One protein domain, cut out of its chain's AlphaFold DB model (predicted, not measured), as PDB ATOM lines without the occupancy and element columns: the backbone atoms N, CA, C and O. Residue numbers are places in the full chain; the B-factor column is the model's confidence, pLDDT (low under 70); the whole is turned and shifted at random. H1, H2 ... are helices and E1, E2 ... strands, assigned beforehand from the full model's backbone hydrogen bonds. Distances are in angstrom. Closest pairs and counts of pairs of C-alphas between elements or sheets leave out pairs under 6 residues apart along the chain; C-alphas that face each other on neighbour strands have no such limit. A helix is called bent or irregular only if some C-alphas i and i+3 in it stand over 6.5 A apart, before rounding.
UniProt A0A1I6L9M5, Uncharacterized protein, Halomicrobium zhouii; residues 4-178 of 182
ATOM      1  N   ALA A   4     147.946 184.740 157.614       92.88
ATOM      2  CA  ALA A   4     149.319 184.826 158.090       92.88
ATOM      3  C   ALA A   4     149.429 185.639 159.391       92.88
ATOM      4  O   ALA A   4     150.046 185.178 160.337       92.88
ATOM      5  N   ASP A   5     148.782 186.804 159.492       94.31
ATOM      6  CA  ASP A   5     148.847 187.643 160.699       94.31
ATOM      7  C   ASP A   5     148.222 186.960 161.927       94.31
ATOM      8  O   ASP A   5     148.670 187.188 163.049       94.31
ATOM      9  N   GLU A   6     147.194 186.131 161.719       92.81
ATOM     10  CA  GLU A   6     146.577 185.331 162.779       92.81
ATOM     11  C   GLU A   6     147.537 184.251 163.274       92.81
ATOM     12  O   GLU A   6     147.839 184.214 164.464       92.81
ATOM     13  N   ILE A   7     148.101 183.462 162.355       93.44
ATOM     14  CA  ILE A   7     149.076 182.416 162.688       93.44
ATOM     15  C   ILE A   7     150.290 183.030 163.397       93.44
ATOM     16  O   ILE A   7     150.685 182.551 164.456       93.44
ATOM     17  N   ARG A   8     150.855 184.126 162.865       94.38
ATOM     18  CA  ARG A   8     152.025 184.807 163.453       94.38
ATOM     19  C   ARG A   8     151.801 185.186 164.905       94.38
ATOM     20  O   ARG A   8     152.678 184.974 165.734       94.38
ATOM     21  N   ARG A   9     150.647 185.779 165.207       93.50
ATOM     22  CA  ARG A   9     150.318 186.214 166.567       93.50
ATOM     23  C   ARG A   9     150.245 185.032 167.532       93.50
ATOM     24  O   ARG A   9     150.606 185.198 168.694       93.50
ATOM     25  N   ASP A  10     149.768 183.890 167.052       92.38
ATOM     26  CA  ASP A  10     149.441 182.751 167.899       92.38
ATOM     27  C   ASP A  10     150.661 181.834 168.142       92.38
ATOM     28  O   ASP A  10     150.824 181.363 169.264       92.38
ATOM     29  N   ILE A  11     151.563 181.650 167.159       92.44
ATOM     30  CA  ILE A  11     152.699 180.699 167.268       92.44
ATOM     31  C   ILE A  11     154.079 181.345 167.495       92.44
ATOM     32  O   ILE A  11     155.065 180.643 167.729       92.44
ATOM     33  N   HIS A  12     154.218 182.672 167.378       92.56
ATOM     34  CA  HIS A  12     155.526 183.319 167.546       92.56
ATOM     35  C   HIS A  12     156.066 183.108 168.973       92.56
ATOM     36  O   HIS A  12     155.414 183.449 169.961       92.56
ATOM     37  N   GLY A  13     157.284 182.576 169.082       89.94
ATOM     38  CA  GLY A  13     157.926 182.218 170.347       89.94
ATOM     39  C   GLY A  13     157.513 180.856 170.915       89.94
ATOM     40  O   GLY A  13     157.988 180.489 171.994       89.94
ATOM     41  N   GLU A  14     156.656 180.092 170.227       89.06
ATOM     42  CA  GLU A  14     156.258 178.752 170.665       89.06
ATOM     43  C   GLU A  14     157.474 177.801 170.670       89.06
ATOM     44  O   GLU A  14     158.249 177.781 169.709       89.06
ATOM     45  N   PRO A  15     157.690 177.024 171.750       87.44
ATOM     46  CA  PRO A  15     158.810 176.100 171.828       87.44
ATOM     47  C   PRO A  15     158.551 174.835 171.004       87.44
ATOM     48  O   PRO A  15     157.559 174.141 171.212       87.44
ATOM     49  N   ILE A  16     159.516 174.455 170.171       84.56
ATOM     50  CA  ILE A  16     159.460 173.270 169.311       84.56
ATOM     51  C   ILE A  16     160.685 172.380 169.495       84.56
ATOM     52  O   ILE A  16     161.765 172.844 169.854       84.56
ATOM     53  N   TYR A  17     160.543 171.084 169.220       82.69
ATOM     54  CA  TYR A  17     161.680 170.166 169.153       82.69
ATOM     55  C   TYR A  17     162.164 170.042 167.714       82.69
ATOM     56  O   TYR A  17     161.398 169.638 166.846       82.69
ATOM     57  N   LEU A  18     163.450 170.298 167.466       81.25
ATOM     58  CA  LEU A  18     164.033 170.229 166.120       81.25
ATOM     59  C   LEU A  18     164.331 168.793 165.686       81.25
ATOM     60  O   LEU A  18     165.482 168.370 165.578       81.25
ATOM     61  N   THR A  19     163.277 168.010 165.486       80.69
ATOM     62  CA  THR A  19     163.351 166.637 164.980       80.69
ATOM     63  C   THR A  19     162.250 166.432 163.960       80.69
ATOM     64  O   THR A  19     161.090 166.694 164.252       80.69
ATOM     65  N   CYS A  20     162.601 165.962 162.763       81.00
ATOM     66  CA  CYS A  20     161.588 165.708 161.747       81.00
ATOM     67  C   CYS A  20     160.624 164.613 162.214       81.00
ATOM     68  O   CYS A  20     161.031 163.461 162.375       81.00
ATOM     69  N   ASP A  21     159.345 164.960 162.344       77.00
ATOM     70  CA  ASP A  21     158.303 164.041 162.803       77.00
ATOM     71  C   ASP A  21     158.049 162.903 161.806       77.00
ATOM     72  O   ASP A  21     157.513 161.866 162.168       77.00
ATOM     73  N   LEU A  22     158.435 163.058 160.537       75.94
ATOM     74  CA  LEU A  22     158.140 162.084 159.482       75.94
ATOM     75  C   LEU A  22     159.203 160.990 159.316       75.94
ATOM     76  O   LEU A  22     159.004 160.065 158.524       75.94
ATOM     77  N   LYS A  23     160.311 161.039 160.070       71.19
ATOM     78  CA  LYS A  23     161.375 160.032 159.981       71.19
ATOM     79  C   LYS A  23     161.516 159.230 161.271       71.19
ATOM     80  O   LYS A  23     161.988 159.725 162.285       71.19
ATOM     81  N   HIS A  24     161.168 157.948 161.188       56.00
ATOM     82  CA  HIS A  24     161.061 157.068 162.359       56.00
ATOM     83  C   HIS A  24     162.276 156.175 162.607       56.00
ATOM     84  O   HIS A  24     162.465 155.694 163.716       56.00
ATOM     85  N   GLU A  25     163.102 155.944 161.587       53.94
ATOM     86  CA  GLU A  25     164.223 154.996 161.683       53.94
ATOM     87  C   GLU A  25     165.560 155.675 161.992       53.94
ATOM     88  O   GLU A  25     166.511 155.029 162.423       53.94
ATOM     89  N   THR A  26     165.652 156.988 161.775       54.84
ATOM     90  CA  THR A  26     166.862 157.769 162.030       54.84
ATOM     91  C   THR A  26     166.482 159.133 162.562       54.84
ATOM     92  O   THR A  26     165.669 159.831 161.960       54.84
ATOM     93  N   TYR A  27     167.114 159.508 163.673       60.31
ATOM     94  CA  TYR A  27     167.133 160.873 164.167       60.31
ATOM     95  C   TYR A  27     167.700 161.765 163.056       60.31
ATOM     96  O   TYR A  27     168.909 161.761 162.816       60.31
ATOM     97  N   VAL A  28     166.823 162.441 162.306       62.88
ATOM     98  CA  VAL A  28     167.256 163.405 161.296       62.88
ATOM     99  C   VAL A  28     167.155 164.787 161.903       62.88
ATOM    100  O   VAL A  28     166.036 165.286 162.071       62.88
ATOM    101  N   PRO A  29     168.306 165.386 162.244       65.81
ATOM    102  CA  PRO A  29     168.326 166.762 162.677       65.81
ATOM    103  C   PRO A  29     167.742 167.637 161.568       65.81
ATOM    104  O   PRO A  29     168.096 167.485 160.396       65.81
ATOM    105  N   VAL A  30     166.824 168.521 161.943       75.06
ATOM    106  CA  VAL A  30     166.497 169.674 161.105       75.06
ATOM    107  C   VAL A  30     167.608 170.692 161.324       75.06
ATOM    108  O   VAL A  30     168.116 170.798 162.439       75.06
ATOM    109  N   ASP A  31     168.040 171.355 160.257       75.56
ATOM    110  CA  ASP A  31     169.048 172.404 160.366       75.56
ATOM    111  C   ASP A  31     168.449 173.584 161.149       75.56
ATOM    112  O   ASP A  31     167.490 174.177 160.657       75.56
ATOM    113  N   PRO A  32     168.951 173.900 162.359       70.88
ATOM    114  CA  PRO A  32     168.444 175.025 163.145       70.88
ATOM    115  C   PRO A  32     168.761 176.381 162.505       70.88
ATOM    116  O   PRO A  32     168.091 177.362 162.795       70.88
ATOM    117  N   ALA A  33     169.768 176.450 161.628       70.75
ATOM    118  CA  ALA A  33     170.242 177.707 161.057       70.75
ATOM    119  C   ALA A  33     169.431 178.170 159.829       70.75
ATOM    120  O   ALA A  33     169.872 179.068 159.108       70.75
ATOM    121  N   GLY A  34     168.286 177.542 159.539       70.31
ATOM    122  CA  GLY A  34     167.500 177.817 158.339       70.31
ATOM    123  C   GLY A  34     165.995 177.719 158.553       70.31
ATOM    124  O   GLY A  34     165.517 177.244 159.579       70.31
ATOM    125  N   SER A  35     165.242 178.167 157.546       79.44
ATOM    126  CA  SER A  35     163.785 178.064 157.545       79.44
ATOM    127  C   SER A  35     163.349 176.601 157.632       79.44
ATOM    128  O   SER A  35     163.858 175.726 156.922       79.44
ATOM    129  N   ILE A  36     162.373 176.346 158.491       86.38
ATOM    130  CA  ILE A  36     161.764 175.040 158.705       86.38
ATOM    131  C   ILE A  36     160.338 175.041 158.164       86.38
ATOM    132  O   ILE A  36     159.659 176.068 158.155       86.38
ATOM    133  N   LEU A  37     159.888 173.871 157.719       88.00
ATOM    134  CA  LEU A  37     158.523 173.684 157.251       88.00
ATOM    135  C   LEU A  37     157.701 173.021 158.351       88.00
ATOM    136  O   LEU A  37     158.088 171.963 158.866       88.00
ATOM    137  N   MET A  38     156.570 173.633 158.687       88.12
ATOM    138  CA  MET A  38     155.672 173.146 159.727       88.12
ATOM    139  C   MET A  38     154.222 173.140 159.271       88.12
ATOM    140  O   MET A  38     153.765 174.061 158.597       88.12
ATOM    141  N   ASP A  39     153.498 172.121 159.711       86.38
ATOM    142  CA  ASP A  39     152.043 172.131 159.697       86.38
ATOM    143  C   ASP A  39     151.573 172.876 160.956       86.38
ATOM    144  O   ASP A  39     152.003 172.555 162.072       86.38
ATOM    145  N   VAL A  40     150.700 173.865 160.781       88.50
ATOM    146  CA  VAL A  40     149.996 174.556 161.866       88.50
ATOM    147  C   VAL A  40     148.505 174.320 161.731       88.50
ATOM    148  O   VAL A  40     147.974 174.263 160.621       88.50
ATOM    149  N   ILE A  41     147.827 174.205 162.867       85.19
ATOM    150  CA  ILE A  41     146.404 173.898 162.928       85.19
ATOM    151  C   ILE A  41     145.659 174.798 163.897       85.19
ATOM    152  O   ILE A  41     146.117 175.039 165.011       85.19
ATOM    153  N   ARG A  42     144.450 175.196 163.513       86.88
ATOM    154  CA  ARG A  42     143.489 175.811 164.414       86.88
ATOM    155  C   ARG A  42     142.721 174.754 165.221       86.88
ATOM    156  O   ARG A  42     141.893 174.007 164.698       86.88
ATOM    157  N   VAL A  43     143.023 174.654 166.514       78.50
ATOM    158  CA  VAL A  43     142.552 173.534 167.355       78.50
ATOM    159  C   VAL A  43     141.074 173.657 167.746       78.50
ATOM    160  O   VAL A  43     140.381 172.644 167.875       78.50
ATOM    161  N   ASP A  44     140.571 174.883 167.878       76.19
ATOM    162  CA  ASP A  44     139.169 175.194 168.198       76.19
ATOM    163  C   ASP A  44     138.165 174.669 167.146       76.19
ATOM    164  O   ASP A  44     137.011 174.389 167.472       76.19
ATOM    165  N   ASN A  45     138.616 174.430 165.913       74.94
ATOM    166  CA  ASN A  45     137.818 173.851 164.833       74.94
ATOM    167  C   ASN A  45     137.746 172.318 164.847       74.94
ATOM    168  O   ASN A  45     137.165 171.721 163.942       74.94
ATOM    169  N   MET A  46     138.300 171.650 165.864       76.75
ATOM    170  CA  MET A  46     138.159 170.206 166.065       76.75
ATOM    171  C   MET A  46     137.071 169.913 167.119       76.75
ATOM    172  O   MET A  46     137.392 169.669 168.285       76.75
ATOM    173  N   PRO A  47     135.769 169.869 166.761       72.12
ATOM    174  CA  PRO A  47     134.668 169.786 167.729       72.12
ATOM    175  C   PRO A  47     134.701 168.528 168.603       72.12
ATOM    176  O   PRO A  47     134.284 168.563 169.759       72.12
ATOM    177  N   ASN A  48     135.207 167.408 168.084       72.25
ATOM    178  CA  ASN A  48     135.387 166.197 168.884       72.25
ATOM    179  C   ASN A  48     136.484 166.395 169.938       72.25
ATOM    180  O   ASN A  48     136.338 165.950 171.071       72.25
ATOM    181  N   PHE A  49     137.560 167.105 169.599       75.44
ATOM    182  CA  PHE A  49     138.646 167.393 170.530       75.44
ATOM    183  C   PHE A  49     138.234 168.393 171.618       75.44
ATOM    184  O   PHE A  49     138.537 168.170 172.793       75.44
ATOM    185  N   ALA A  50     137.449 169.409 171.252       76.62
ATOM    186  CA  ALA A  50     136.839 170.355 172.188       76.62
ATOM    187  C   ALA A  50     135.855 169.690 173.174       76.62
ATOM    188  O   ALA A  50     135.650 170.175 174.280       76.62
ATOM    189  N   GLN A  51     135.247 168.552 172.816       77.56
ATOM    190  CA  GLN A  51     134.414 167.782 173.753       77.56
ATOM    191  C   GLN A  51     135.234 166.997 174.788       77.56
ATOM    192  O   GLN A  51     134.709 166.620 175.835       77.56
ATOM    193  N   MET A  52     136.501 166.703 174.487       78.19
ATOM    194  CA  MET A  52     137.355 165.816 175.288       78.19
ATOM    195  C   MET A  52     138.383 166.574 176.129       78.19
ATOM    196  O   MET A  52     138.938 166.015 177.076       78.19
ATOM    197  N   SER A  53     138.656 167.826 175.773       78.88
ATOM    198  CA  SER A  53     139.657 168.681 176.401       78.88
ATOM    199  C   SER A  53     139.204 170.139 176.364       78.88
ATOM    200  O   SER A  53     138.247 170.466 175.673       78.88
ATOM    201  N   ASP A  54     139.891 170.999 177.110       81.94
ATOM    202  CA  ASP A  54     139.760 172.454 177.011       81.94
ATOM    203  C   ASP A  54     140.969 172.956 176.202       81.94
ATOM    204  O   ASP A  54     142.012 173.262 176.795       81.94
ATOM    205  N   PRO A  55     140.938 172.849 174.856       80.88
ATOM    206  CA  PRO A  55     142.076 173.231 174.037       80.88
ATOM    207  C   PRO A  55     142.340 174.738 174.136       80.88
ATOM    208  O   PRO A  55     141.413 175.506 174.396       80.88
ATOM    209  N   PRO A  56     143.585 175.181 173.910       82.38
ATOM    210  CA  PRO A  56     143.875 176.600 173.795       82.38
ATOM    211  C   PRO A  56     143.163 177.200 172.576       82.38
ATOM    212  O   PRO A  56     142.960 176.530 171.562       82.38
ATOM    213  N   ASP A  57     142.841 178.488 172.674       83.50
ATOM    214  CA  ASP A  57     142.375 179.273 171.535       83.50
ATOM    215  C   ASP A  57     143.538 179.538 170.562       83.50
ATOM    216  O   ASP A  57     144.635 179.905 170.994       83.50
ATOM    217  N   GLY A  58     143.277 179.429 169.255       88.25
ATOM    218  CA  GLY A  58     144.213 179.816 168.192       88.25
ATOM    219  C   GLY A  58     144.904 178.656 167.472       88.25
ATOM    220  O   GLY A  58     144.416 177.519 167.444       88.25
ATOM    221  N   TRP A  59     146.022 178.987 166.827       90.62
ATOM    222  CA  TRP A  59     146.851 178.055 166.061       90.62
ATOM    223  C   TRP A  59     147.881 177.337 166.938       90.62
ATOM    224  O   TRP A  59     148.444 177.932 167.850       90.62
ATOM    225  N   VAL A  60     148.146 176.065 166.636       87.31
ATOM    226  CA  VAL A  60     149.135 175.222 167.321       87.31
ATOM    227  C   VAL A  60     149.999 174.493 166.296       87.31
ATOM    228  O   VAL A  60     149.533 174.143 165.208       87.31
ATOM    229  N   THR A  61     151.261 174.254 166.645       87.06
ATOM    230  CA  THR A  61     152.183 173.448 165.837       87.06
ATOM    231  C   THR A  61     151.805 171.960 165.842       87.06
ATOM    232  O   THR A  61     151.482 171.392 166.885       87.06
ATOM    233  N   ASP A  62     151.843 171.305 164.676       82.94
ATOM    234  CA  ASP A  62     151.469 169.886 164.543       82.94
ATOM    235  C   ASP A  62     152.648 169.001 164.094       82.94
ATOM    236  O   ASP A  62     153.100 168.103 164.817       82.94
ATOM    237  N   VAL A  63     153.174 169.252 162.891       83.44
ATOM    238  CA  VAL A  63     154.185 168.389 162.255       83.44
ATOM    239  C   VAL A  63     155.354 169.216 161.729       83.44
ATOM    240  O   VAL A  63     155.190 170.023 160.818       83.44
ATOM    241  N   LEU A  64     156.557 168.952 162.239       86.25
ATOM    242  CA  LEU A  64     157.824 169.483 161.740       86.25
ATOM    243  C   LEU A  64     158.396 168.596 160.625       86.25
ATOM    244  O   LEU A  64     158.617 167.386 160.788       86.25
ATOM    245  N   ARG A  65     158.745 169.213 159.496       83.88
ATOM    246  CA  ARG A  65     159.273 168.530 158.311       83.88
ATOM    247  C   ARG A  65     160.693 169.010 158.015       83.88
ATOM    248  O   ARG A  65     160.951 170.201 157.890       83.88
ATOM    249  N   CYS A  66     161.635 168.076 157.860       80.62
ATOM    250  CA  CYS A  66     162.933 168.410 157.270       80.62
ATOM    251  C   CYS A  66     162.798 168.580 155.752       80.62
ATOM    252  O   CYS A  66     161.846 168.075 155.159       80.62
ATOM    253  N   GLY A  67     163.797 169.182 155.100       75.94
ATOM    254  CA  GLY A  67     163.786 169.394 153.645       75.94
ATOM    255  C   GLY A  67     163.569 168.125 152.801       75.94
ATOM    256  O   GLY A  67     163.055 168.213 151.694       75.94
ATOM    257  N   ALA A  68     163.884 166.932 153.322       75.00
ATOM    258  CA  ALA A  68     163.616 165.664 152.630       75.00
ATOM    259  C   ALA A  68     162.136 165.225 152.662       75.00
ATOM    260  O   ALA A  68     161.744 164.375 151.867       75.00
ATOM    261  N   HIS A  69     161.334 165.770 153.580       77.94
ATOM    262  CA  HIS A  69     159.889 165.526 153.689       77.94
ATOM    263  C   HIS A  69     159.073 166.817 153.560       77.94
ATOM    264  O   HIS A  69     157.897 166.847 153.942       77.94
ATOM    265  N   ALA A  70     159.704 167.879 153.052       75.19
ATOM    266  CA  ALA A  70     159.008 169.090 152.687       75.19
ATOM    267  C   ALA A  70     157.988 168.757 151.594       75.19
ATOM    268  O   ALA A  70     158.283 168.015 150.655       75.19
ATOM    269  N   VAL A  71     156.775 169.259 151.759       72.81
ATOM    270  CA  VAL A  71     155.723 169.209 150.743       72.81
ATOM    271  C   VAL A  71     155.355 170.651 150.424       72.81
ATOM    272  O   VAL A  71     155.585 171.525 151.247       72.81
ATOM    273  N   GLU A  72     154.865 170.919 149.224       66.06
ATOM    274  CA  GLU A  72     154.421 172.269 148.840       66.06
ATOM    275  C   GLU A  72     152.907 172.433 149.015       66.06
ATOM    276  O   GLU A  72     152.389 173.537 148.968       66.06
ATOM    277  N   GLU A  73     152.197 171.331 149.246       63.84
ATOM    278  CA  GLU A  73     150.749 171.290 149.415       63.84
ATOM    279  C   GLU A  73     150.416 170.276 150.507       63.84
ATOM    280  O   GLU A  73     151.160 169.310 150.718       63.84
ATOM    281  N   ILE A  74     149.294 170.469 151.193       61.03
ATOM    282  CA  ILE A  74     148.819 169.560 152.229       61.03
ATOM    283  C   ILE A  74     148.254 168.304 151.527       61.03
ATOM    284  O   ILE A  74     147.163 168.330 150.957       61.03
ATOM    285  N   PRO A  75     148.976 167.161 151.537       48.31
ATOM    286  CA  PRO A  75     148.735 166.051 150.605       48.31
ATOM    287  C   PRO A  75     147.485 165.228 150.940       48.31
ATOM    288  O   PRO A  75     147.083 164.336 150.189       48.31
ATOM    289  N   PHE A  76     146.886 165.489 152.099       48.84
ATOM    290  CA  PHE A  76     145.594 164.961 152.490       48.84
ATOM    291  C   PHE A  76     144.757 166.165 152.878       48.84
ATOM    292  O   PHE A  76     145.184 166.853 153.805       48.84
ATOM    293  N   PRO A  77     143.617 166.429 152.210       49.09
ATOM    294  CA  PRO A  77     142.719 167.475 152.655       49.09
ATOM    295  C   PRO A  77     142.479 167.233 154.129       49.09
ATOM    296  O   PRO A  77     142.130 166.133 154.574       49.09
ATOM    297  N   THR A  78     142.838 168.242 154.892       48.88
ATOM    298  CA  THR A  78     142.543 168.229 156.294       48.88
ATOM    299  C   THR A  78     141.091 168.527 156.314       48.88
ATOM    300  O   THR A  78     140.644 169.533 155.764       48.88
ATOM    301  N   ASP A  79     140.360 167.520 156.732       50.84
ATOM    302  CA  ASP A  79     138.983 167.438 156.360       50.84
ATOM    303  C   ASP A  79     138.217 168.482 157.209       50.84
ATOM    304  O   ASP A  79     137.674 168.163 158.239       50.84
ATOM    305  N   GLY A  80     138.281 169.774 156.887       54.41
ATOM    306  CA  GLY A  80     137.602 170.836 157.620       54.41
ATOM    307  C   GLY A  80     138.255 171.377 158.910       54.41
ATOM    308  O   GLY A  80     137.517 171.810 159.793       54.41
ATOM    309  N   TYR A  81     139.589 171.492 159.014       68.50
ATOM    310  CA  TYR A  81     140.247 171.891 160.283       68.50
ATOM    311  C   TYR A  81     141.084 173.172 160.305       68.50
ATOM    312  O   TYR A  81     141.893 173.288 161.215       68.50
ATOM    313  N   ASP A  82     140.895 174.122 159.378       81.12
ATOM    314  CA  ASP A  82     141.723 175.345 159.272       81.12
ATOM    315  C   ASP A  82     143.202 175.029 159.550       81.12
ATOM    316  O   ASP A  82     143.732 175.260 160.637       81.12
ATOM    317  N   GLU A  83     143.859 174.439 158.557       82.38
ATOM    318  CA  GLU A  83     145.284 174.136 158.620       82.38
ATOM    319  C   GLU A  83     146.066 174.883 157.587       82.38
ATOM    320  O   GLU A  83     145.595 175.079 156.470       82.38
ATOM    321  N   ALA A  84     147.295 175.215 157.941       87.50
ATOM    322  CA  ALA A  84     148.227 175.820 157.028       87.50
ATOM    323  C   ALA A  84     149.563 175.095 157.088       87.50
ATOM    324  O   ALA A  84     150.024 174.653 158.139       87.50
ATOM    325  N   LEU A  85     150.190 175.006 155.929       87.12
ATOM    326  CA  LEU A  85     151.582 174.647 155.800       87.12
ATOM    327  C   LEU A  85     152.380 175.941 155.736       87.12
ATOM    328  O   LEU A  85     152.106 176.790 154.886       87.12
ATOM    329  N   VAL A  86     153.339 176.110 156.639       91.25
ATOM    330  CA  VAL A  86     154.042 177.382 156.803       91.25
ATOM    331  C   VAL A  86     155.550 177.198 156.826       91.25
ATOM    332  O   VAL A  86     156.070 176.260 157.436       91.25
ATOM    333  N   TRP A  87     156.252 178.121 156.174       91.00
ATOM    334  CA  TRP A  87     157.671 178.338 156.410       91.00
ATOM    335  C   TRP A  87     157.825 179.298 157.576       91.00
ATOM    336  O   TRP A  87     157.276 180.402 157.562       91.00
ATOM    337  N   VAL A  88     158.585 178.872 158.573       90.31
ATOM    338  CA  VAL A  88     158.962 179.702 159.716       90.31
ATOM    339  C   VAL A  88     160.454 179.598 159.949       90.31
ATOM    340  O   VAL A  88     161.100 178.633 159.533       90.31
ATOM    341  N   GLU A  89     161.010 180.594 160.616       88.44
ATOM    342  CA  GLU A  89     162.370 180.514 161.123       88.44
ATOM    343  C   GLU A  89     162.347 180.034 162.571       88.44
ATOM    344  O   GLU A  89     161.306 179.995 163.235       88.44
ATOM    345  N   THR A  90     163.509 179.632 163.065       86.62
ATOM    346  CA  THR A  90     163.690 179.315 164.476       86.62
ATOM    347  C   THR A  90     164.612 180.333 165.104       86.62
ATOM    348  O   THR A  90     165.645 180.679 164.540       86.62
ATOM    349  N   VAL A  91     164.250 180.780 166.297       80.88
ATOM    350  CA  VAL A  91     165.133 181.526 167.184       80.88
ATOM    351  C   VAL A  91     165.787 180.563 168.163       80.88
ATOM    352  O   VAL A  91     165.160 179.633 168.681       80.88
ATOM    353  N   ASP A  92     167.069 180.826 168.400       72.69
ATOM    354  CA  ASP A  92     168.024 180.001 169.132       72.69
ATOM    355  C   ASP A  92     168.436 178.711 168.395       72.69
ATOM    356  O   ASP A  92     167.656 177.768 168.230       72.69
ATOM    357  N   ASP A  93     169.725 178.648 168.029       68.12
ATOM    358  CA  ASP A  93     170.379 177.511 167.361       68.12
ATOM    359  C   ASP A  93     170.631 176.348 168.337       68.12
ATOM    360  O   ASP A  93     171.765 175.889 168.542       68.12
ATOM    361  N   ALA A  94     169.580 175.890 169.019       72.69
ATOM    362  CA  ALA A  94     169.683 174.741 169.895       72.69
ATOM    363  C   ALA A  94     170.142 173.522 169.077       72.69
ATOM    364  O   ALA A  94     169.711 173.332 167.934       72.69
ATOM    365  N   PRO A  95     171.010 172.659 169.638       69.31
ATOM    366  CA  PRO A  95     171.374 171.432 168.961       69.31
ATOM    367  C   PRO A  95     170.114 170.621 168.639       69.31
ATOM    368  O   PRO A  95     169.152 170.636 169.415       69.31
ATOM    369  N   PRO A  96     170.124 169.852 167.545       67.88
ATOM    370  CA  PRO A  96     169.021 168.968 167.230       67.88
ATOM    371  C   PRO A  96     168.613 168.104 168.432       67.88
ATOM    372  O   PRO A  96     169.453 167.487 169.094       67.88
ATOM    373  N   GLY A  97     167.308 168.078 168.717       65.00
ATOM    374  CA  GLY A  97     166.708 167.228 169.753       65.00
ATOM    375  C   GLY A  97     166.499 167.975 171.061       65.00
ATOM    376  O   GLY A  97     165.888 167.451 171.992       65.00
ATOM    377  N   PHE A  98     166.959 169.222 171.104       75.75
ATOM    378  CA  PHE A  98     166.619 170.200 172.116       75.75
ATOM    379  C   PHE A  98     165.466 171.083 171.633       75.75
ATOM    380  O   PHE A  98     164.978 170.954 170.505       75.75
ATOM    381  N   ARG A  99     164.989 171.937 172.541       81.88
ATOM    382  CA  ARG A  99     163.930 172.899 172.251       81.88
ATOM    383  C   ARG A  99     164.529 174.166 171.639       81.88
ATOM    384  O   ARG A  99     165.422 174.739 172.261       81.88
ATOM    385  N   SER A 100     163.997 174.592 170.501       86.19
ATOM    386  CA  SER A 100     164.146 175.947 169.944       86.19
ATOM    387  C   SER A 100     162.805 176.673 170.033       86.19
ATOM    388  O   SER A 100     161.795 176.040 170.342       86.19
ATOM    389  N   ALA A 101     162.776 177.980 169.793       89.88
ATOM    390  CA  ALA A 101     161.528 178.733 169.694       89.88
ATOM    391  C   ALA A 101     161.258 179.135 168.236       89.88
ATOM    392  O   ALA A 101     162.186 179.290 167.446       89.88
ATOM    393  N   ILE A 102     159.988 179.270 167.861       89.69
ATOM    394  CA  ILE A 102     159.597 179.723 166.522       89.69
ATOM    395  C   ILE A 102     159.789 181.236 166.395       89.69
ATOM    396  O   ILE A 102     159.307 181.996 167.235       89.69
ATOM    397  N   ASP A 103     160.390 181.679 165.295       91.31
ATOM    398  CA  ASP A 103     160.262 183.047 164.803       91.31
ATOM    399  C   ASP A 103     159.312 183.077 163.605       91.31
ATOM    400  O   ASP A 103     159.665 182.776 162.464       91.31
ATOM    401  N   ALA A 104     158.064 183.444 163.887       92.50
ATOM    402  CA  ALA A 104     157.044 183.621 162.864       92.50
ATOM    403  C   ALA A 104     157.019 185.052 162.289       92.50
ATOM    404  O   ALA A 104     156.095 185.371 161.548       92.50
ATOM    405  N   SER A 105     157.970 185.941 162.616       91.38
ATOM    406  CA  SER A 105     157.920 187.354 162.181       91.38
ATOM    407  C   SER A 105     157.788 187.489 160.662       91.38
ATOM    408  O   SER A 105     156.957 188.264 160.188       91.38
ATOM    409  N   ASP A 106     158.529 186.657 159.928       89.19
ATOM    410  CA  ASP A 106     158.514 186.579 158.465       89.19
ATOM    411  C   ASP A 106     157.890 185.265 157.953       89.19
ATOM    412  O   ASP A 106     158.249 184.768 156.890       89.19
ATOM    413  N   LEU A 107     156.921 184.706 158.696       93.31
ATOM    414  CA  LEU A 107     156.187 183.501 158.290       93.31
ATOM    415  C   LEU A 107     155.612 183.636 156.873       93.31
ATOM    416  O   LEU A 107     154.934 184.627 156.569       93.31
ATOM    417  N   ASP A 108     155.808 182.594 156.068       91.75
ATOM    418  CA  ASP A 108     155.197 182.432 154.749       91.75
ATOM    419  C   ASP A 108     154.206 181.262 154.749       91.75
ATOM    420  O   ASP A 108     154.503 180.183 155.262       91.75
ATOM    421  N   VAL A 109     153.015 181.478 154.187       91.25
ATOM    422  CA  VAL A 109     151.972 180.446 154.086       91.25
ATOM    423  C   VAL A 109     152.104 179.778 152.729       91.25
ATOM    424  O   VAL A 109     151.806 180.385 151.704       91.25
ATOM    425  N   VAL A 110     152.529 178.522 152.741       88.19
ATOM    426  CA  VAL A 110     152.744 177.711 151.541       88.19
ATOM    427  C   VAL A 110     151.414 177.219 150.986       88.19
ATOM    428  O   VAL A 110     151.139 177.367 149.800       88.19
ATOM    429  N   ASP A 111     150.576 176.668 151.863       86.38
ATOM    430  CA  ASP A 111     149.261 176.131 151.523       86.38
ATOM    431  C   ASP A 111     148.314 176.249 152.725       86.38
ATOM    432  O   ASP A 111     148.760 176.357 153.870       86.38
ATOM    433  N   HIS A 112     147.005 176.253 152.475       85.56
ATOM    434  CA  HIS A 112     145.979 176.341 153.508       85.56
ATOM    435  C   HIS A 112     144.707 175.573 153.131       85.56
ATOM    436  O   HIS A 112     144.102 175.807 152.082       85.56
ATOM    437  N   SER A 113     144.245 174.728 154.054       79.69
ATOM    438  CA  SER A 113     143.016 173.941 153.969       79.69
ATOM    439  C   SER A 113     141.950 174.508 154.925       79.69
ATOM    440  O   SER A 113     142.052 174.306 156.138       79.69
ATOM    441  N   PRO A 114     140.919 175.215 154.414       76.88
ATOM    442  CA  PRO A 114     139.860 175.801 155.236       76.88
ATOM    443  C   PRO A 114     138.912 174.763 155.836       76.88
ATOM    444  O   PRO A 114     138.626 173.725 155.233       76.88
ATOM    445  N   SER A 115     138.277 175.137 156.944       71.69
ATOM    446  CA  SER A 115     137.265 174.338 157.641       71.69
ATOM    447  C   SER A 115     136.044 173.945 156.797       71.69
ATOM    448  O   SER A 115     135.405 172.926 157.038       71.69
ATOM    449  N   SER A 116     135.735 174.703 155.744       62.59
ATOM    450  CA  SER A 116     134.604 174.434 154.851       62.59
ATOM    451  C   SER A 116     134.861 173.368 153.777       62.59
ATOM    452  O   SER A 116     133.955 173.085 152.994       62.59
ATOM    453  N   HIS A 117     136.080 172.830 153.670       57.56
ATOM    454  CA  HIS A 117     136.488 171.965 152.558       57.56
ATOM    455  C   HIS A 117     136.703 170.493 152.923       57.56
ATOM    456  O   HIS A 117     137.284 169.767 152.118       57.56
ATOM    457  N   GLY A 118     136.197 170.011 154.064       53.69
ATOM    458  CA  GLY A 118     136.363 168.593 154.366       53.69
ATOM    459  C   GLY A 118     135.403 167.937 155.349       53.69
ATOM    460  O   GLY A 118     134.420 168.532 155.781       53.69
ATOM    461  N   ALA A 119     135.650 166.647 155.573       51.62
ATOM    462  CA  ALA A 119     134.842 165.704 156.355       51.62
ATOM    463  C   ALA A 119     134.893 165.881 157.893       51.62
ATOM    464  O   ALA A 119     135.652 166.663 158.426       51.62
ATOM    465  N   GLU A 120     134.092 165.145 158.665       55.59
ATOM    466  CA  GLU A 120     134.183 165.193 160.139       55.59
ATOM    467  C   GLU A 120     135.548 164.718 160.682       55.59
ATOM    468  O   GLU A 120     136.241 163.938 160.015       55.59
ATOM    469  N   PRO A 121     135.944 165.135 161.907       57.69
ATOM    470  CA  PRO A 121     137.278 164.829 162.397       57.69
ATOM    471  C   PRO A 121     137.342 163.331 162.633       57.69
ATOM    472  O   PRO A 121     136.331 162.751 163.053       57.69
ATOM    473  N   PRO A 122     138.502 162.679 162.428       58.66
ATOM    474  CA  PRO A 122     138.627 161.272 162.780       58.66
ATOM    475  C   PRO A 122     138.160 161.072 164.227       58.66
ATOM    476  O   PRO A 122     138.475 161.868 165.112       58.66
ATOM    477  N   LEU A 123     137.376 160.020 164.471       63.91
ATOM    478  CA  LEU A 123     136.923 159.678 165.817       63.91
ATOM    479  C   LEU A 123     138.127 159.214 166.637       63.91
ATOM    480  O   LEU A 123     138.524 158.047 166.588       63.91
ATOM    481  N   VAL A 124     138.746 160.141 167.361       67.25
ATOM    482  CA  VAL A 124     139.922 159.836 168.170       67.25
ATOM    483  C   VAL A 124     139.489 159.200 169.481       67.25
ATOM    484  O   VAL A 124     138.492 159.593 170.084       67.25
ATOM    485  N   ASP A 125     140.248 158.203 169.936       73.62
ATOM    486  CA  ASP A 125     140.074 157.656 171.275       73.62
ATOM    487  C   ASP A 125     140.207 158.788 172.304       73.62
ATOM    488  O   ASP A 125     141.229 159.487 172.364       73.62
ATOM    489  N   GLY A 126     139.157 158.993 173.099       75.19
ATOM    490  CA  GLY A 126     139.094 160.137 174.001       75.19
ATOM    491  C   GLY A 126     140.107 160.072 175.130       75.19
ATOM    492  O   GLY A 126     140.616 161.107 175.554       75.19
ATOM    493  N   GLN A 127     140.493 158.869 175.560       78.44
ATOM    494  CA  GLN A 127     141.527 158.705 176.575       78.44
ATOM    495  C   GLN A 127     142.910 159.104 176.041       78.44
ATOM    496  O   GLN A 127     143.669 159.781 176.738       78.44
ATOM    497  N   SER A 128     143.236 158.713 174.810       76.88
ATOM    498  CA  SER A 128     144.491 159.074 174.146       76.88
ATOM    499  C   SER A 128     144.560 160.571 173.855       76.88
ATOM    500  O   SER A 128     145.575 161.194 174.157       76.88
ATOM    501  N   SER A 129     143.460 161.164 173.380       78.00
ATOM    502  CA  SER A 129     143.359 162.609 173.126       78.00
ATOM    503  C   SER A 129     143.511 163.430 174.402       78.00
ATOM    504  O   SER A 129     144.326 164.344 174.453       78.00
ATOM    505  N   ALA A 130     142.789 163.064 175.467       81.75
ATOM    506  CA  ALA A 130     142.900 163.742 176.756       81.75
ATOM    507  C   ALA A 130     144.316 163.616 177.344       81.75
ATOM    508  O   ALA A 130     144.836 164.561 177.935       81.75
ATOM    509  N   ARG A 131     144.971 162.460 177.163       83.88
ATOM    510  CA  ARG A 131     146.353 162.253 177.609       83.88
ATOM    511  C   ARG A 131     147.354 163.088 176.812       83.88
ATOM    512  O   ARG A 131     148.273 163.626 177.421       83.88
ATOM    513  N   ALA A 132     147.196 163.170 175.494       82.44
ATOM    514  CA  ALA A 132     148.038 163.993 174.633       82.44
ATOM    515  C   ALA A 132     147.872 165.484 174.964       82.44
ATOM    516  O   ALA A 132     148.861 166.164 175.230       82.44
ATOM    517  N   ALA A 133     146.628 165.948 175.120       82.69
ATOM    518  CA  ALA A 133     146.316 167.306 175.561       82.69
ATOM    519  C   ALA A 133     146.941 167.631 176.929       82.69
ATOM    520  O   ALA A 133     147.551 168.680 177.103       82.69
ATOM    521  N   ALA A 134     146.888 166.701 177.892       84.12
ATOM    522  CA  ALA A 134     147.547 166.867 179.193       84.12
ATOM    523  C   ALA A 134     149.086 166.969 179.103       84.12
ATOM    524  O   ALA A 134     149.735 167.372 180.069       84.12
ATOM    525  N   GLN A 135     149.675 166.589 177.968       82.81
ATOM    526  CA  GLN A 135     151.100 166.720 177.661       82.81
ATOM    527  C   GLN A 135     151.406 167.921 176.750       82.81
ATOM    528  O   GLN A 135     152.574 168.139 176.431       82.81
ATOM    529  N   GLY A 136     150.389 168.701 176.368       79.31
ATOM    530  CA  GLY A 136     150.500 169.826 175.440       79.31
ATOM    531  C   GLY A 136     150.515 169.431 173.960       79.31
ATOM    532  O   GLY A 136     150.781 170.282 173.123       79.31
ATOM    533  N   ASP A 137     150.243 168.166 173.621       79.94
ATOM    534  CA  ASP A 137     150.158 167.696 172.232       79.94
ATOM    535  C   ASP A 137     148.710 167.809 171.729       79.94
ATOM    536  O   ASP A 137     147.945 166.840 171.724       79.94
ATOM    537  N   TYR A 138     148.316 169.031 171.363       80.38
ATOM    538  CA  TYR A 138     146.982 169.329 170.830       80.38
ATOM    539  C   TYR A 138     146.830 168.958 169.342       80.38
ATOM    540  O   TYR A 138     145.704 168.858 168.855       80.38
ATOM    541  N   GLY A 139     147.939 168.690 168.641       75.81
ATOM    542  CA  GLY A 139     147.971 168.156 167.274       75.81
ATOM    543  C   GLY A 139     147.751 166.639 167.199       75.81
ATOM    544  O   GLY A 139     147.410 166.105 166.148       75.81
ATOM    545  N   PHE A 140     147.842 165.904 168.315       79.00
ATOM    546  CA  PHE A 140     147.628 164.448 168.351       79.00
ATOM    547  C   PHE A 140     146.384 163.918 167.604       79.00
ATOM    548  O   PHE A 140     146.479 162.850 166.994       79.00
ATOM    549  N   PRO A 141     145.212 164.585 167.614       74.31
ATOM    550  CA  PRO A 141     144.022 164.094 166.917       74.31
ATOM    551  C   PRO A 141     144.148 163.994 165.387       74.31
ATOM    552  O   PRO A 141     143.260 163.469 164.716       74.31
ATOM    553  N   ARG A 142     145.236 164.509 164.820       73.56
ATOM    554  CA  ARG A 142     145.429 164.693 163.388       73.56
ATOM    555  C   ARG A 142     145.924 163.449 162.701       73.56
ATOM    556  O   ARG A 142     146.871 162.822 163.142       73.56
ATOM    557  N   ILE A 143     145.357 163.128 161.542       69.88
ATOM    558  CA  ILE A 143     145.784 161.958 160.762       69.88
ATOM    559  C   ILE A 143     147.262 162.056 160.375       69.88
ATOM    560  O   ILE A 143     147.946 161.035 160.381       69.88
ATOM    561  N   GLY A 144     147.752 163.256 160.040       70.25
ATOM    562  CA  GLY A 144     149.170 163.501 159.759       70.25
ATOM    563  C   GLY A 144     150.051 163.090 160.939       70.25
ATOM    564  O   GLY A 144     150.906 162.214 160.789       70.25
ATOM    565  N   ARG A 145     149.751 163.635 162.124       75.06
ATOM    566  CA  ARG A 145     150.403 163.319 163.401       75.06
ATOM    567  C   ARG A 145     150.257 161.860 163.823       75.06
ATOM    568  O   ARG A 145     151.216 161.203 164.193       75.06
ATOM    569  N   GLN A 146     149.068 161.287 163.726       76.44
ATOM    570  CA  GLN A 146     148.836 159.890 164.080       76.44
ATOM    571  C   GLN A 146     149.592 158.940 163.147       76.44
ATOM    572  O   GLN A 146     150.178 157.959 163.604       76.44
ATOM    573  N   ARG A 147     149.628 159.237 161.840       74.75
ATOM    574  CA  ARG A 147     150.422 158.480 160.862       74.75
ATOM    575  C   ARG A 147     151.906 158.592 161.132       74.75
ATOM    576  O   ARG A 147     152.596 157.589 160.952       74.75
ATOM    577  N   SER A 148     152.382 159.772 161.525       72.38
ATOM    578  CA  SER A 148     153.769 159.913 161.936       72.38
ATOM    579  C   SER A 148     154.011 159.053 163.176       72.38
ATOM    580  O   SER A 148     154.843 158.174 163.139       72.38
ATOM    581  N   LEU A 149     153.174 159.086 164.205       74.88
ATOM    582  CA  LEU A 149     153.406 158.288 165.417       74.88
ATOM    583  C   LEU A 149     153.315 156.753 165.236       74.88
ATOM    584  O   LEU A 149     153.854 156.010 166.064       74.88
ATOM    585  N   LEU A 150     152.684 156.246 164.167       77.38
ATOM    586  CA  LEU A 150     152.481 154.805 163.940       77.38
ATOM    587  C   LEU A 150     153.763 153.957 164.013       77.38
ATOM    588  O   LEU A 150     153.752 152.954 164.732       77.38
ATOM    589  N   PRO A 151     154.870 154.271 163.312       76.44
ATOM    590  CA  PRO A 151     156.063 153.436 163.364       76.44
ATOM    591  C   PRO A 151     156.718 153.458 164.747       76.44
ATOM    592  O   PRO A 151     157.191 152.417 165.199       76.44
ATOM    593  N   ALA A 152     156.677 154.593 165.454       71.06
ATOM    594  CA  ALA A 152     157.155 154.672 166.832       71.06
ATOM    595  C   ALA A 152     156.326 153.764 167.756       71.06
ATOM    596  O   ALA A 152     156.894 153.014 168.545       71.06
ATOM    597  N   TYR A 153     154.996 153.768 167.628       79.06
ATOM    598  CA  TYR A 153     154.122 152.890 168.412       79.06
ATOM    599  C   TYR A 153     154.284 151.409 168.079       79.06
ATOM    600  O   TYR A 153     154.270 150.596 169.002       79.06
ATOM    601  N   ARG A 154     154.507 151.059 166.806       79.94
ATOM    602  CA  ARG A 154     154.861 149.687 166.408       79.94
ATOM    603  C   ARG A 154     156.187 149.250 167.026       79.94
ATOM    604  O   ARG A 154     156.288 148.132 167.512       79.94
ATOM    605  N   TYR A 155     157.187 150.132 167.045       76.81
ATOM    606  CA  TYR A 155     158.499 149.832 167.620       76.81
ATOM    607  C   TYR A 155     158.434 149.535 169.123       76.81
ATOM    608  O   TYR A 155     159.118 148.636 169.601       76.81
ATOM    609  N   VAL A 156     157.600 150.265 169.870       79.12
ATOM    610  CA  VAL A 156     157.395 150.026 171.311       79.12
ATOM    611  C   VAL A 156     156.271 149.026 171.617       79.12
ATOM    612  O   VAL A 156     155.773 149.017 172.743       79.12
ATOM    613  N   GLU A 157     155.849 148.228 170.628       86.12
ATOM    614  CA  GLU A 157     154.840 147.160 170.756       86.12
ATOM    615  C   GLU A 157     153.514 147.640 171.386       86.12
ATOM    616  O   GLU A 157     152.856 146.947 172.165       86.12
ATOM    617  N   LYS A 158     153.093 148.873 171.066       77.38
ATOM    618  CA  LYS A 158     151.803 149.434 171.499       77.38
ATOM    619  C   LYS A 158     150.696 149.092 170.505       77.38
ATOM    620  O   LYS A 158     150.041 149.986 169.967       77.38
ATOM    621  N   ASP A 159     150.468 147.800 170.299       80.38
ATOM    622  CA  ASP A 159     149.570 147.276 169.260       80.38
ATOM    623  C   ASP A 159     148.154 147.867 169.334       80.38
ATOM    624  O   ASP A 159     147.575 148.230 168.315       80.38
ATOM    625  N   PHE A 160     147.628 148.094 170.542       76.12
ATOM    626  CA  PHE A 160     146.303 148.699 170.720       76.12
ATOM    627  C   PHE A 160     146.199 150.135 170.165       76.12
ATOM    628  O   PHE A 160     145.149 150.511 169.641       76.12
ATOM    629  N   LEU A 161     147.269 150.941 170.261       73.50
ATOM    630  CA  LEU A 161     147.305 152.292 169.682       73.50
ATOM    631  C   LEU A 161     147.438 152.223 168.165       73.50
ATOM    632  O   LEU A 161     146.781 152.987 167.463       73.50
ATOM    633  N   VAL A 162     148.265 151.298 167.671       80.69
ATOM    634  CA  VAL A 162     148.461 151.069 166.236       80.69
ATOM    635  C   VAL A 162     147.134 150.695 165.583       80.69
ATOM    636  O   VAL A 162     146.710 151.373 164.653       80.69
ATOM    637  N   GLU A 163     146.427 149.698 166.119       81.38
ATOM    638  CA  GLU A 163     145.112 149.289 165.616       81.38
ATOM    639  C   GLU A 163     144.079 150.421 165.691       81.38
ATOM    640  O   GLU A 163     143.280 150.602 164.769       81.38
ATOM    641  N   GLY A 164     144.072 151.189 166.786       76.44
ATOM    642  CA  GLY A 164     143.180 152.337 166.956       76.44
ATOM    643  C   GLY A 164     143.385 153.388 165.867       76.44
ATOM    644  O   GLY A 164     142.429 153.764 165.185       76.44
ATOM    645  N   ILE A 165     144.635 153.796 165.658       76.25
ATOM    646  CA  ILE A 165     145.020 154.785 164.649       76.25
ATOM    647  C   ILE A 165     144.770 154.259 163.231       76.25
ATOM    648  O   ILE A 165     144.243 154.977 162.386       76.25
ATOM    649  N   GLU A 166     145.100 153.001 162.939       82.88
ATOM    650  CA  GLU A 166     144.858 152.418 161.615       82.88
ATOM    651  C   GLU A 166     143.368 152.355 161.274       82.88
ATOM    652  O   GLU A 166     142.983 152.695 160.151       82.88
ATOM    653  N   ARG A 167     142.512 151.996 162.244       78.94
ATOM    654  CA  ARG A 167     141.052 152.054 162.074       78.94
ATOM    655  C   ARG A 167     140.570 153.477 161.795       78.94
ATOM    656  O   ARG A 167     139.752 153.655 160.894       78.94
ATOM    657  N   GLN A 168     141.097 154.471 162.509       72.88
ATOM    658  CA  GLN A 168     140.762 155.887 162.309       72.88
ATOM    659  C   GLN A 168     141.168 156.375 160.918       72.88
ATOM    660  O   GLN A 168     140.355 156.946 160.194       72.88
ATOM    661  N   ILE A 169     142.397 156.072 160.492       74.44
ATOM    662  CA  ILE A 169     142.897 156.408 159.155       74.44
ATOM    663  C   ILE A 169     142.039 155.749 158.071       74.44
ATOM    664  O   ILE A 169     141.742 156.374 157.051       74.44
ATOM    665  N   ALA A 170     141.665 154.483 158.263       76.81
ATOM    666  CA  ALA A 170     140.815 153.763 157.327       76.81
ATOM    667  C   ALA A 170     139.402 154.357 157.268       76.81
ATOM    668  O   ALA A 170     138.844 154.478 156.184       76.81
ATOM    669  N   GLN A 171     138.823 154.754 158.404       71.56
ATOM    670  CA  GLN A 171     137.522 155.423 158.444       71.56
ATOM    671  C   GLN A 171     137.555 156.771 157.719       71.56
ATOM    672  O   GLN A 171     136.709 157.003 156.864       71.56
ATOM    673  N   ALA A 172     138.555 157.610 157.981       67.06
ATOM    674  CA  ALA A 172     138.684 158.905 157.317       67.06
ATOM    675  C   ALA A 172     138.808 158.778 155.790       67.06
ATOM    676  O   ALA A 172     138.181 159.526 155.048       67.06
ATOM    677  N   ARG A 173     139.550 157.772 155.299       71.25
ATOM    678  CA  ARG A 173     139.619 157.474 153.856       71.25
ATOM    679  C   ARG A 173     138.250 157.140 153.268       71.25
ATOM    680  O   ARG A 173     137.926 157.650 152.207       71.25
ATOM    681  N   ARG A 174     137.455 156.325 153.967       71.00
ATOM    682  CA  ARG A 174     136.106 155.947 153.522       71.00
ATOM    683  C   ARG A 174     135.180 157.154 153.419       71.00
ATOM    684  O   ARG A 174     134.535 157.325 152.394       71.00
ATOM    685  N   VAL A 175     135.191 158.029 154.428       64.31
ATOM    686  CA  VAL A 175     134.383 159.259 154.409       64.31
ATOM    687  C   VAL A 175     134.796 160.172 153.250       64.31
ATOM    688  O   VAL A 175     133.939 160.621 152.494       64.31
ATOM    689  N   ARG A 176     136.103 160.386 153.051       63.97
ATOM    690  CA  ARG A 176     136.639 161.170 151.924       63.97
ATOM    691  C   ARG A 176     136.229 160.600 150.565       63.97
ATOM    692  O   ARG A 176     135.907 161.350 149.649       63.97
ATOM    693  N   ASP A 177     136.246 159.278 150.435       72.94
ATOM    694  CA  ASP A 177     135.910 158.586 149.189       72.94
ATOM    695  C   ASP A 177     134.377 158.482 148.978       72.94
ATOM    696  O   ASP A 177     133.922 157.915 147.984       72.94
ATOM    697  N   GLY A 178     133.576 159.081 149.872       66.31
ATOM    698  CA  GLY A 178     132.116 159.139 149.787       66.31
ATOM    699  C   GLY A 178     131.418 157.833 150.171       66.31
ATOM    700  O   GLY A 178     130.264 157.625 149.799       66.31
TER     701      GLY A 178
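Overview. This is residues 4 to 178 of the 182 residues of an uncharacterized protein of Halomicrobium zhouii (UniProt A0A1I6L9M5). What shape do these coordinates make? A five-stranded sheet is curled like part of a barrel and folded back on itself, E1 and E5 facing E2 and E3 across the hinge E4, with H1 packed on E5 and E3. The helical hairpin of H4 and H5 only grazes this sheet, through residues 144 to 148 of H4, and H2 and H3 meet off the sheet. What is it built of? The printed part has 175 residues, with named elements in the order H1 E1 E2 H2 E3 E4 E5 H3 H4 H5; its class is mixed, and the sheet, E1 - E5 - E4 - E2 - E3, is all antiparallel. How large is it? It is compact, with a radius of gyration of the C-alphas of 15.5 A, and rounded, spanning 41 by 37 by 29 A.

Arrangement. Where does the first helix stand? H1, residues 4 to 11, is on the strongly twisted sheet of E1, residues 15 to 17, E2, residues 36 to 42, E3, residues 59 to 65, E4, residues 83 to 91, and E5, residues 99 to 113. The closest C-alphas of H1 and E5 are those of Arg 8 and Ala 104, 5.2 A apart; those of H1 and E3 are of Asp 10 and Trp 59, 5.7 A apart. How do the strands pair? Within hydrogen-bond range are N 16 and O 100 of E1 and E5, 2.8 A, N 39 and O 63 of E2 and E3, 2.9 A, N 36 and O 88 of E2 and E4, 2.8 A, and N 91 and O 101 of the hairpin E4 and E5, 2.8 A. In this folded sheet, one sheet bent back on itself into two leaves, E1 and E5 face E2 and E3; E4 bends by 60 degrees at residue 87 and E5 by 90 degrees at residue 106. Where are the other helices? H2, residues 47 to 52, touches H3, residues 126 to 133, about perpendicular at 89 degrees, closest at the C-alphas of Met 52 and Gly 126, 6.1 A. H4, residues 143 to 155, and H5, residues 159 to 176, touch as a helical hairpin at a shallow tilt of 27 degrees, opposite ways, closest at the C-alphas of Leu 150 and Val 162, 5.9 A. Which helix backbones are complete? Every O i to N i+4 pair is within hydrogen-bond range in H1, H3 and H5, against 1 of 2 in H2 and 7 of 9 in H4.

Along the chain. Where does the first element begin? C-alpha 4 of H1 is at (149.319, 184.826, 158.090). How long are the longer elements? E5 measures 27.8 A, H5 25.7 A, E4 22.8 A, E2 19.2 A and H4 18.9 A; H4 is irregular, with C-alphas 148 and 151 7.0 A apart. Where does the last element end? C-alpha 176 of H5 is at (136.639, 161.170, 151.924).

Size, cuts and confidence. Is anything missing? The printed part has no cut; its farthest C-alphas, those of Asp 93 and Gly 178, are 45.9 A apart. Which links are long, and where is confidence low? The links E1 to E2, E3 to E4 and E5 to H3 are long. The model's pLDDT is under 70 at 34 printed residues, among them 24 to 29, 72 to 81 and 116 to 124.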